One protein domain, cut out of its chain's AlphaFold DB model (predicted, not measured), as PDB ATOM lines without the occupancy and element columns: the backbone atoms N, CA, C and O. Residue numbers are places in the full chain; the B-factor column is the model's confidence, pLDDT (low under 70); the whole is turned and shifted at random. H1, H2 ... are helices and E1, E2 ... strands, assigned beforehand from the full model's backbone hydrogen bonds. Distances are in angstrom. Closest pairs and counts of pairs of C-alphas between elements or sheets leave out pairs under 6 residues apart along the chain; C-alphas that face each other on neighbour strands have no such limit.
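Overview. This is residues 11 to 71 of the 89 residues of the protein "tRNA lysidine(34) synthetase TilS" of Bryobacteraceae bacterium (UniProt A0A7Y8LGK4). What does this domain look like? A small antiparallel sheet of three strands, E1, E2 and E3, makes one end, and two short helices, H1 and H2, make the other end, off the sheet. Residues 15 to 31, a long loop with no named element, fold back on themselves, residues 20 to 21 pairing with residues 30 to 31, and after E3 the printed part turns back so that residues 65 to 66 pair with residues 60 to 61 of E3. What is it made of, and how large is it? The printed part has 61 residues, with E1, H1, H2, E2 and E3 in that order along the chain; the sheet's order is E1, E2, E3, and the class is mixed, helices and strands, with under half of the residues in named elements. It is compact, with a radius of gyration of the C-alphas of 10.5 A, and it is rounded, spanning 29 by 25 by 18 A.

Arrangement. How is the sheet joined? E2, residues 50 to 54, is the inner strand; E1, residues 11 to 14, is an edge strand antiparallel to it at 144 degrees, with N 11 and O 53 within hydrogen-bond range at 2.9 A. E3, residues 57 to 61, is the other edge strand and forms a hairpin with E2 at 146 degrees, with N 52 and O 60 at 2.9 A and N 57 and O 54 at 3.1 A, both within hydrogen-bond range. Where are the helices? H1, residues 32 to 38, and H2, residues 43 to 46, are not on the sheet; they are close but not clearly touching, the closest C-alphas being those of Phe 36 and Arg 46, 7.6 A apart. H1 is apart from E2 and E3, and H2 is apart from E1 and E3. What do the helix backbones show? In H1 every O i to N i+4 pair is within hydrogen-bond range, and H2 is too short for such a pair.

Along the chain. Where does the sheet lie? E2 is 13.6 A long, E3 is 11.3 A and E1 is 10.0 A; C-alpha 11, where E1 begins, is at (4.315, -43.923, 36.353), and C-alpha 61, where E3 ends, is at (8.138, -40.243, 25.837). And the helices? H1 is 9.8 A long, with C-alpha 32 at (1.899, -36.205, 21.432), and H2 is 5.1 A long.

Size, cuts and confidence. How far does it reach? The two C-alphas farthest apart are those of Trp 44 and Trp 69, 29.5 A. Which links are long? The link E1 to H1, 17 residues, is long; those from H1 to H2, H2 to E2 and E2 to E3 are tight. Is anything cut or uncertain? The printed part has no cut, its mean pLDDT is 96.0, and no printed residue is under 70.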
ATOM      1  N   VAL A  11       5.308 -42.993  36.894       97.50
ATOM      2  CA  VAL A  11       4.315 -43.923  36.353       97.50
ATOM      3  C   VAL A  11       4.528 -44.075  34.854       97.50
ATOM      4  O   VAL A  11       4.463 -43.102  34.103       97.50
ATOM      5  N   LEU A  12       4.755 -45.311  34.414       96.88
ATOM      6  CA  LEU A  12       4.738 -45.679  33.004       96.88
ATOM      7  C   LEU A  12       3.293 -45.947  32.575       96.88
ATOM      8  O   LEU A  12       2.600 -46.762  33.183       96.88
ATOM      9  N   ARG A  13       2.833 -45.282  31.514       96.44
ATOM     10  CA  ARG A  13       1.508 -45.522  30.931       96.44
ATOM     11  C   ARG A  13       1.523 -45.385  29.416       96.44
ATOM     12  O   ARG A  13       2.441 -44.816  28.836       96.44
ATOM     13  N   VAL A  14       0.451 -45.851  28.787       96.56
ATOM     14  CA  VAL A  14       0.166 -45.523  27.388       96.56
ATOM     15  C   VAL A  14      -0.236 -44.049  27.289       96.56
ATOM     16  O   VAL A  14      -0.892 -43.498  28.189       96.56
ATOM     17  N   TRP A  15       0.176 -43.400  26.204       96.25
ATOM     18  CA  TRP A  15      -0.264 -42.046  25.884       96.25
ATOM     19  C   TRP A  15      -1.798 -41.946  25.776       96.25
ATOM     20  O   TRP A  15      -2.505 -42.924  25.530       96.25
ATOM     21  N   ARG A  16      -2.326 -40.737  25.943       95.38
ATOM     22  CA  ARG A  16      -3.754 -40.421  25.856       95.38
ATOM     23  C   ARG A  16      -3.970 -39.237  24.925       95.38
ATOM     24  O   ARG A  16      -3.126 -38.348  24.816       95.38
ATOM     25  N   ALA A  17      -5.122 -39.197  24.260       93.69
ATOM     26  CA  ALA A  17      -5.508 -38.020  23.491       93.69
ATOM     27  C   ALA A  17      -5.539 -36.784  24.409       93.69
ATOM     28  O   ALA A  17      -6.095 -36.839  25.501       93.69
ATOM     29  N   GLY A  18      -4.924 -35.687  23.965       94.56
ATOM     30  CA  GLY A  18      -4.754 -34.477  24.773       94.56
ATOM     31  C   GLY A  18      -3.416 -34.387  25.511       94.56
ATOM     32  O   GLY A  18      -3.054 -33.284  25.907       94.56
ATOM     33  N   ASP A  19      -2.651 -35.483  25.614       97.00
ATOM     34  CA  ASP A  19      -1.303 -35.450  26.189       97.00
ATOM     35  C   ASP A  19      -0.417 -34.443  25.450       97.00
ATOM     36  O   ASP A  19      -0.308 -34.455  24.214       97.00
ATOM     37  N   ARG A  20       0.239 -33.589  26.233       98.00
ATOM     38  CA  ARG A  20       1.116 -32.518  25.774       98.00
ATOM     39  C   ARG A  20       2.347 -32.451  26.655       98.00
ATOM     40  O   ARG A  20       2.261 -32.671  27.860       98.00
ATOM     41  N   TYR A  21       3.485 -32.184  26.027       98.19
ATOM     42  CA  TYR A  21       4.719 -31.868  26.726       98.19
ATOM     43  C   TYR A  21       5.731 -31.224  25.774       98.19
ATOM     44  O   TYR A  21       5.570 -31.242  24.551       98.19
ATOM     45  N   GLN A  22       6.770 -30.621  26.335       98.31
ATOM     46  CA  GLN A  22       7.881 -30.055  25.581       98.31
ATOM     47  C   GLN A  22       9.071 -31.016  25.658       98.31
ATOM     48  O   GLN A  22       9.658 -31.120  26.734       98.31
ATOM     49  N   PRO A  23       9.439 -31.719  24.568       98.06
ATOM     50  CA  PRO A  23      10.687 -32.476  24.517       98.06
ATOM     51  C   PRO A  23      11.895 -31.570  24.774       98.06
ATOM     52  O   PRO A  23      11.874 -30.398  24.398       98.06
ATOM     53  N   HIS A  24      12.955 -32.100  25.373       97.56
ATOM     54  CA  HIS A  24      14.164 -31.320  25.612       97.56
ATOM     55  C   HIS A  24      14.746 -30.750  24.310       97.56
ATOM     56  O   HIS A  24      14.853 -31.452  23.301       97.56
ATOM     57  N   GLY A  25      15.075 -29.454  24.319       95.06
ATOM     58  CA  GLY A  25      15.558 -28.731  23.137       95.06
ATOM     59  C   GLY A  25      14.465 -28.342  22.131       95.06
ATOM     60  O   GLY A  25      14.745 -27.673  21.132       95.06
ATOM     61  N   ALA A  26      13.202 -28.708  22.372       96.25
ATOM     62  CA  ALA A  26      12.081 -28.208  21.590       96.25
ATOM     63  C   ALA A  26      11.775 -26.745  21.944       96.25
ATOM     64  O   ALA A  26      11.849 -26.339  23.098       96.25
ATOM     65  N   ARG A  27      11.346 -25.950  20.955       94.62
ATOM     66  CA  ARG A  27      11.034 -24.517  21.146       94.62
ATOM     67  C   ARG A  27       9.758 -24.240  21.948       94.62
ATOM     68  O   ARG A  27       9.547 -23.107  22.364       94.62
ATOM     69  N   ARG A  28       8.859 -25.221  22.048       97.00
ATOM     70  CA  ARG A  28       7.569 -25.105  22.735       97.00
ATOM     71  C   ARG A  28       7.003 -26.478  23.069       97.00
ATOM     72  O   ARG A  28       7.464 -27.487  22.537       97.00
ATOM     73  N   GLU A  29       5.941 -26.478  23.861       97.69
ATOM     74  CA  GLU A  29       5.094 -27.644  24.075       97.69
ATOM     75  C   GLU A  29       4.403 -28.109  22.781       97.69
ATOM     76  O   GLU A  29       3.945 -27.306  21.959       97.69
ATOM     77  N   TYR A  30       4.312 -29.429  22.622       98.00
ATOM     78  CA  TYR A  30       3.583 -30.096  21.552       98.00
ATOM     79  C   TYR A  30       2.634 -31.133  22.135       98.00
ATOM     80  O   TYR A  30       2.927 -31.771  23.145       98.00
ATOM     81  N   SER A  31       1.514 -31.363  21.457       98.06
ATOM     82  CA  SER A  31       0.746 -32.578  21.710       98.06
ATOM     83  C   SER A  31       1.513 -33.806  21.225       98.06
ATOM     84  O   SER A  31       2.213 -33.762  20.209       98.06
ATOM     85  N   LEU A  32       1.339 -34.939  21.907       96.94
ATOM     86  CA  LEU A  32       1.899 -36.205  21.432       96.94
ATOM     87  C   LEU A  32       1.367 -36.568  20.046       96.94
ATOM     88  O   LEU A  32       2.107 -37.094  19.221       96.94
ATOM     89  N   HIS A  33       0.123 -36.193  19.745       95.81
ATOM     90  CA  HIS A  33      -0.439 -36.362  18.412       95.81
ATOM     91  C   HIS A  33       0.385 -35.619  17.343       95.81
ATOM     92  O   HIS A  33       0.744 -36.216  16.326       95.81
ATOM     93  N   GLU A  34       0.720 -34.344  17.564       97.12
ATOM     94  CA  GLU A  34       1.574 -33.572  16.649       97.12
ATOM     95  C   GLU A  34       2.972 -34.187  16.525       97.12
ATOM     96  O   GLU A  34       3.513 -34.268  15.421       97.12
ATOM     97  N   LEU A  35       3.554 -34.652  17.634       97.19
ATOM     98  CA  LEU A  35       4.866 -35.302  17.628       97.19
ATOM     99  C   LEU A  35       4.847 -36.601  16.807       97.19
ATOM    100  O   LEU A  35       5.735 -36.812  15.977       97.19
ATOM    101  N   PHE A  36       3.802 -37.424  16.933       96.69
ATOM    102  CA  PHE A  36       3.624 -38.624  16.108       96.69
ATOM    103  C   PHE A  36       3.500 -38.305  14.624       96.69
ATOM    104  O   PHE A  36       4.083 -39.010  13.799       96.69
ATOM    105  N   GLN A  37       2.746 -37.261  14.273       96.25
ATOM    106  CA  GLN A  37       2.609 -36.830  12.883       96.25
ATOM    107  C   GLN A  37       3.962 -36.390  12.311       96.25
ATOM    108  O   GLN A  37       4.364 -36.868  11.250       96.25
ATOM    109  N   ARG A  38       4.701 -35.545  13.042       95.62
ATOM    110  CA  ARG A  38       6.015 -35.028  12.623       95.62
ATOM    111  C   ARG A  38       7.050 -36.131  12.443       95.62
ATOM    112  O   ARG A  38       7.765 -36.137  11.446       95.62
ATOM    113  N   ALA A  39       7.098 -37.081  13.372       95.50
ATOM    114  CA  ALA A  39       8.016 -38.214  13.307       95.50
ATOM    115  C   ALA A  39       7.514 -39.372  12.428       95.50
ATOM    116  O   ALA A  39       8.184 -40.405  12.344       95.50
ATOM    117  N   ARG A  40       6.356 -39.200  11.770       95.94
ATOM    118  CA  ARG A  40       5.706 -40.196  10.905       95.94
ATOM    119  C   ARG A  40       5.546 -41.555  11.593       95.94
ATOM    120  O   ARG A  40       5.762 -42.599  10.989       95.94
ATOM    121  N   VAL A  41       5.166 -41.537  12.870       94.44
ATOM    122  CA  VAL A  41       4.954 -42.753  13.665       94.44
ATOM    123  C   VAL A  41       3.757 -43.526  13.092       94.44
ATOM    124  O   VAL A  41       2.671 -42.941  12.987       94.44
ATOM    125  N   PRO A  42       3.892 -44.809  12.721       93.50
ATOM    126  CA  PRO A  42       2.779 -45.618  12.230       93.50
ATOM    127  C   PRO A  42       1.661 -45.776  13.265       93.50
ATOM    128  O   PRO A  42       1.912 -45.850  14.465       93.50
ATOM    129  N   ARG A  43       0.402 -45.867  12.819       90.81
ATOM    130  CA  ARG A  43      -0.763 -45.946  13.724       90.81
ATOM    131  C   ARG A  43      -0.713 -47.148  14.675       90.81
ATOM    132  O   ARG A  43      -1.130 -47.004  15.819       90.81
ATOM    133  N   TRP A  44      -0.204 -48.291  14.213       89.88
ATOM    134  CA  TRP A  44      -0.082 -49.509  15.022       89.88
ATOM    135  C   TRP A  44       0.893 -49.336  16.193       89.88
ATOM    136  O   TRP A  44       0.651 -49.868  17.268       89.88
ATOM    137  N   GLU A  45       1.936 -48.520  16.029       90.69
ATOM    138  CA  GLU A  45       2.898 -48.226  17.094       90.69
ATOM    139  C   GLU A  45       2.334 -47.212  18.101       90.69
ATOM    140  O   GLU A  45       2.586 -47.301  19.302       90.69
ATOM    141  N   ARG A  46       1.498 -46.272  17.630       91.50
ATOM    142  CA  ARG A  46       0.859 -45.267  18.499       91.50
ATOM    143  C   ARG A  46      -0.022 -45.912  19.567       91.50
ATOM    144  O   ARG A  46      -0.125 -45.361  20.650       91.50
ATOM    145  N   GLY A  47      -0.678 -47.040  19.288       90.44
ATOM    146  CA  GLY A  47      -1.661 -47.646  20.200       90.44
ATOM    147  C   GLY A  47      -1.110 -47.980  21.591       90.44
ATOM    148  O   GLY A  47      -1.825 -47.822  22.573       90.44
ATOM    149  N   CYS A  48       0.167 -48.358  21.670       91.81
ATOM    150  CA  CYS A  48       0.844 -48.726  22.916       91.81
ATOM    151  C   CYS A  48       2.012 -47.787  23.238       91.81
ATOM    152  O   CYS A  48       2.934 -48.179  23.949       91.81
ATOM    153  N   TRP A  49       2.006 -46.564  22.696       95.44
ATOM    154  CA  TRP A  49       3.139 -45.654  22.831       95.44
ATOM    155  C   TRP A  49       3.393 -45.293  24.303       95.44
ATOM    156  O   TRP A  49       2.512 -44.684  24.928       95.44
ATOM    157  N   PRO A  50       4.562 -45.650  24.866       96.50
ATOM    158  CA  PRO A  50       4.834 -45.458  26.277       96.50
ATOM    159  C   PRO A  50       5.258 -44.020  26.576       96.50
ATOM    160  O   PRO A  50       6.083 -43.416  25.880       96.50
ATOM    161  N   VAL A  51       4.711 -43.498  27.667       97.62
ATOM    162  CA  VAL A  51       5.090 -42.229  28.285       97.62
ATOM    163  C   VAL A  51       5.329 -42.453  29.771       97.62
ATOM    164  O   VAL A  51       4.643 -43.258  30.406       97.62
ATOM    165  N   ILE A  52       6.287 -41.726  30.335       98.12
ATOM    166  CA  ILE A  52       6.521 -41.701  31.778       98.12
ATOM    167  C   ILE A  52       6.007 -40.366  32.303       98.12
ATOM    168  O   ILE A  52       6.302 -39.308  31.735       98.12
ATOM    169  N   VAL A  53       5.241 -40.421  33.388       98.12
ATOM    170  CA  VAL A  53       4.714 -39.246  34.079       98.12
ATOM    171  C   VAL A  53       5.237 -39.159  35.508       98.12
ATOM    172  O   VAL A  53       5.444 -40.172  36.173       98.12
ATOM    173  N   SER A  54       5.428 -37.927  35.965       97.25
ATOM    174  CA  SER A  54       5.641 -37.560  37.360       97.25
ATOM    175  C   SER A  54       4.388 -36.817  37.828       97.25
ATOM    176  O   SER A  54       4.092 -35.716  37.351       97.25
ATOM    177  N   GLY A  55       3.581 -37.475  38.668       93.94
ATOM    178  CA  GLY A  55       2.197 -37.061  38.907       93.94
ATOM    179  C   GLY A  55       1.395 -37.061  37.599       93.94
ATOM    180  O   GLY A  55       1.285 -38.086  36.929       93.94
ATOM    181  N   GLU A  56       0.877 -35.900  37.203       91.56
ATOM    182  CA  GLU A  56       0.117 -35.736  35.952       91.56
ATOM    183  C   GLU A  56       0.961 -35.206  34.781       91.56
ATOM    184  O   GLU A  56       0.485 -35.136  33.647       91.56
ATOM    185  N   ARG A  57       2.229 -34.846  35.023       96.00
ATOM    186  CA  ARG A  57       3.097 -34.210  34.023       96.00
ATOM    187  C   ARG A  57       3.958 -35.246  33.316       96.00
ATOM    188  O   ARG A  57       4.639 -36.040  33.960       96.00
ATOM    189  N   ILE A  58       3.988 -35.207  31.987       98.00
ATOM    190  CA  ILE A  58       4.884 -36.056  31.192       98.00
ATOM    191  C   ILE A  58       6.330 -35.601  31.402       98.00
ATOM    192  O   ILE A  58       6.659 -34.430  31.197       98.00
ATOM    193  N   VAL A  59       7.183 -36.549  31.793       98.12
ATOM    194  CA  VAL A  59       8.632 -36.360  31.969       98.12
ATOM    195  C   VAL A  59       9.443 -37.012  30.862       98.12
ATOM    196  O   VAL A  59      10.587 -36.623  30.655       98.12
ATOM    197  N   TRP A  60       8.877 -37.980  30.140       98.19
ATOM    198  CA  TRP A  60       9.539 -38.654  29.028       98.19
ATOM    199  C   TRP A  60       8.519 -39.326  28.103       98.19
ATOM    200  O   TRP A  60       7.466 -39.787  28.546       98.19
ATOM    201  N   SER A  61       8.854 -39.426  26.821       97.50
ATOM    202  CA  SER A  61       8.138 -40.243  25.837       97.50
ATOM    203  C   SER A  61       9.133 -41.035  24.999       97.50
ATOM    204  O   SER A  61      10.193 -40.505  24.640       97.50
ATOM    205  N   ARG A  62       8.739 -42.242  24.567       95.81
ATOM    206  CA  ARG A  62       9.471 -43.003  23.543       95.81
ATOM    207  C   ARG A  62       9.823 -42.106  22.362       95.81
ATOM    208  O   ARG A  62       9.029 -41.235  21.995       95.81
ATOM    209  N   ARG A  63      11.020 -42.309  21.799       94.44
ATOM    210  CA  ARG A  63      11.613 -41.608  20.635       94.44
ATOM    211  C   ARG A  63      11.832 -40.095  20.776       94.44
ATOM    212  O   ARG A  63      12.661 -39.543  20.061       94.44
ATOM    213  N   PHE A  64      11.112 -39.423  21.665       96.00
ATOM    214  CA  PHE A  64      11.152 -37.973  21.853       96.00
ATOM    215  C   PHE A  64      11.907 -37.564  23.123       96.00
ATOM    216  O   PHE A  64      12.256 -36.400  23.280       96.00
ATOM    217  N   GLY A  65      12.194 -38.519  24.009       96.56
ATOM    218  CA  GLY A  65      13.062 -38.318  25.157       96.56
ATOM    219  C   GLY A  65      12.405 -37.533  26.287       96.56
ATOM    220  O   GLY A  65      11.177 -37.452  26.390       96.56
ATOM    221  N   ALA A  66      13.261 -36.997  27.159       97.75
ATOM    222  CA  ALA A  66      12.865 -36.280  28.363       97.75
ATOM    223  C   ALA A  66      12.126 -34.972  28.046       97.75
ATOM    224  O   ALA A  66      12.356 -34.344  27.011       97.75
ATOM    225  N   ALA A  67      11.263 -34.547  28.963       98.06
ATOM    226  CA  ALA A  67      10.703 -33.209  28.963       98.06
ATOM    227  C   ALA A  67      11.799 -32.179  29.259       98.06
ATOM    228  O   ALA A  67      12.701 -32.449  30.048       98.06
ATOM    229  N   ASP A  68      11.695 -30.991  28.674       97.88
ATOM    230  CA  ASP A  68      12.715 -29.946  28.788       97.88
ATOM    231  C   ASP A  68      12.988 -29.536  30.242       97.88
ATOM    232  O   ASP A  68      14.134 -29.480  30.678       97.88
ATOM    233  N   TRP A  69      11.927 -29.390  31.039       96.25
ATOM    234  CA  TRP A  69      12.022 -29.061  32.463       96.25
ATOM    235  C   TRP A  69      12.653 -30.173  33.322       96.25
ATOM    236  O   TRP A  69      13.147 -29.891  34.413       96.25
ATOM    237  N   ALA A  70      12.639 -31.420  32.839       96.75
ATOM    238  CA  ALA A  70      13.147 -32.609  33.528       96.75
ATOM    239  C   ALA A  70      14.448 -33.149  32.903       96.75
ATOM    240  O   ALA A  70      14.916 -34.234  33.263       96.75
ATOM    241  N   ALA A  71      15.027 -32.447  31.926       96.81
ATOM    242  CA  ALA A  71      16.276 -32.852  31.303       96.81
ATOM    243  C   ALA A  71      17.427 -32.761  32.316       96.81
ATOM    244  O   ALA A  71      17.527 -31.784  33.055       96.81
TER     245      ALA A  71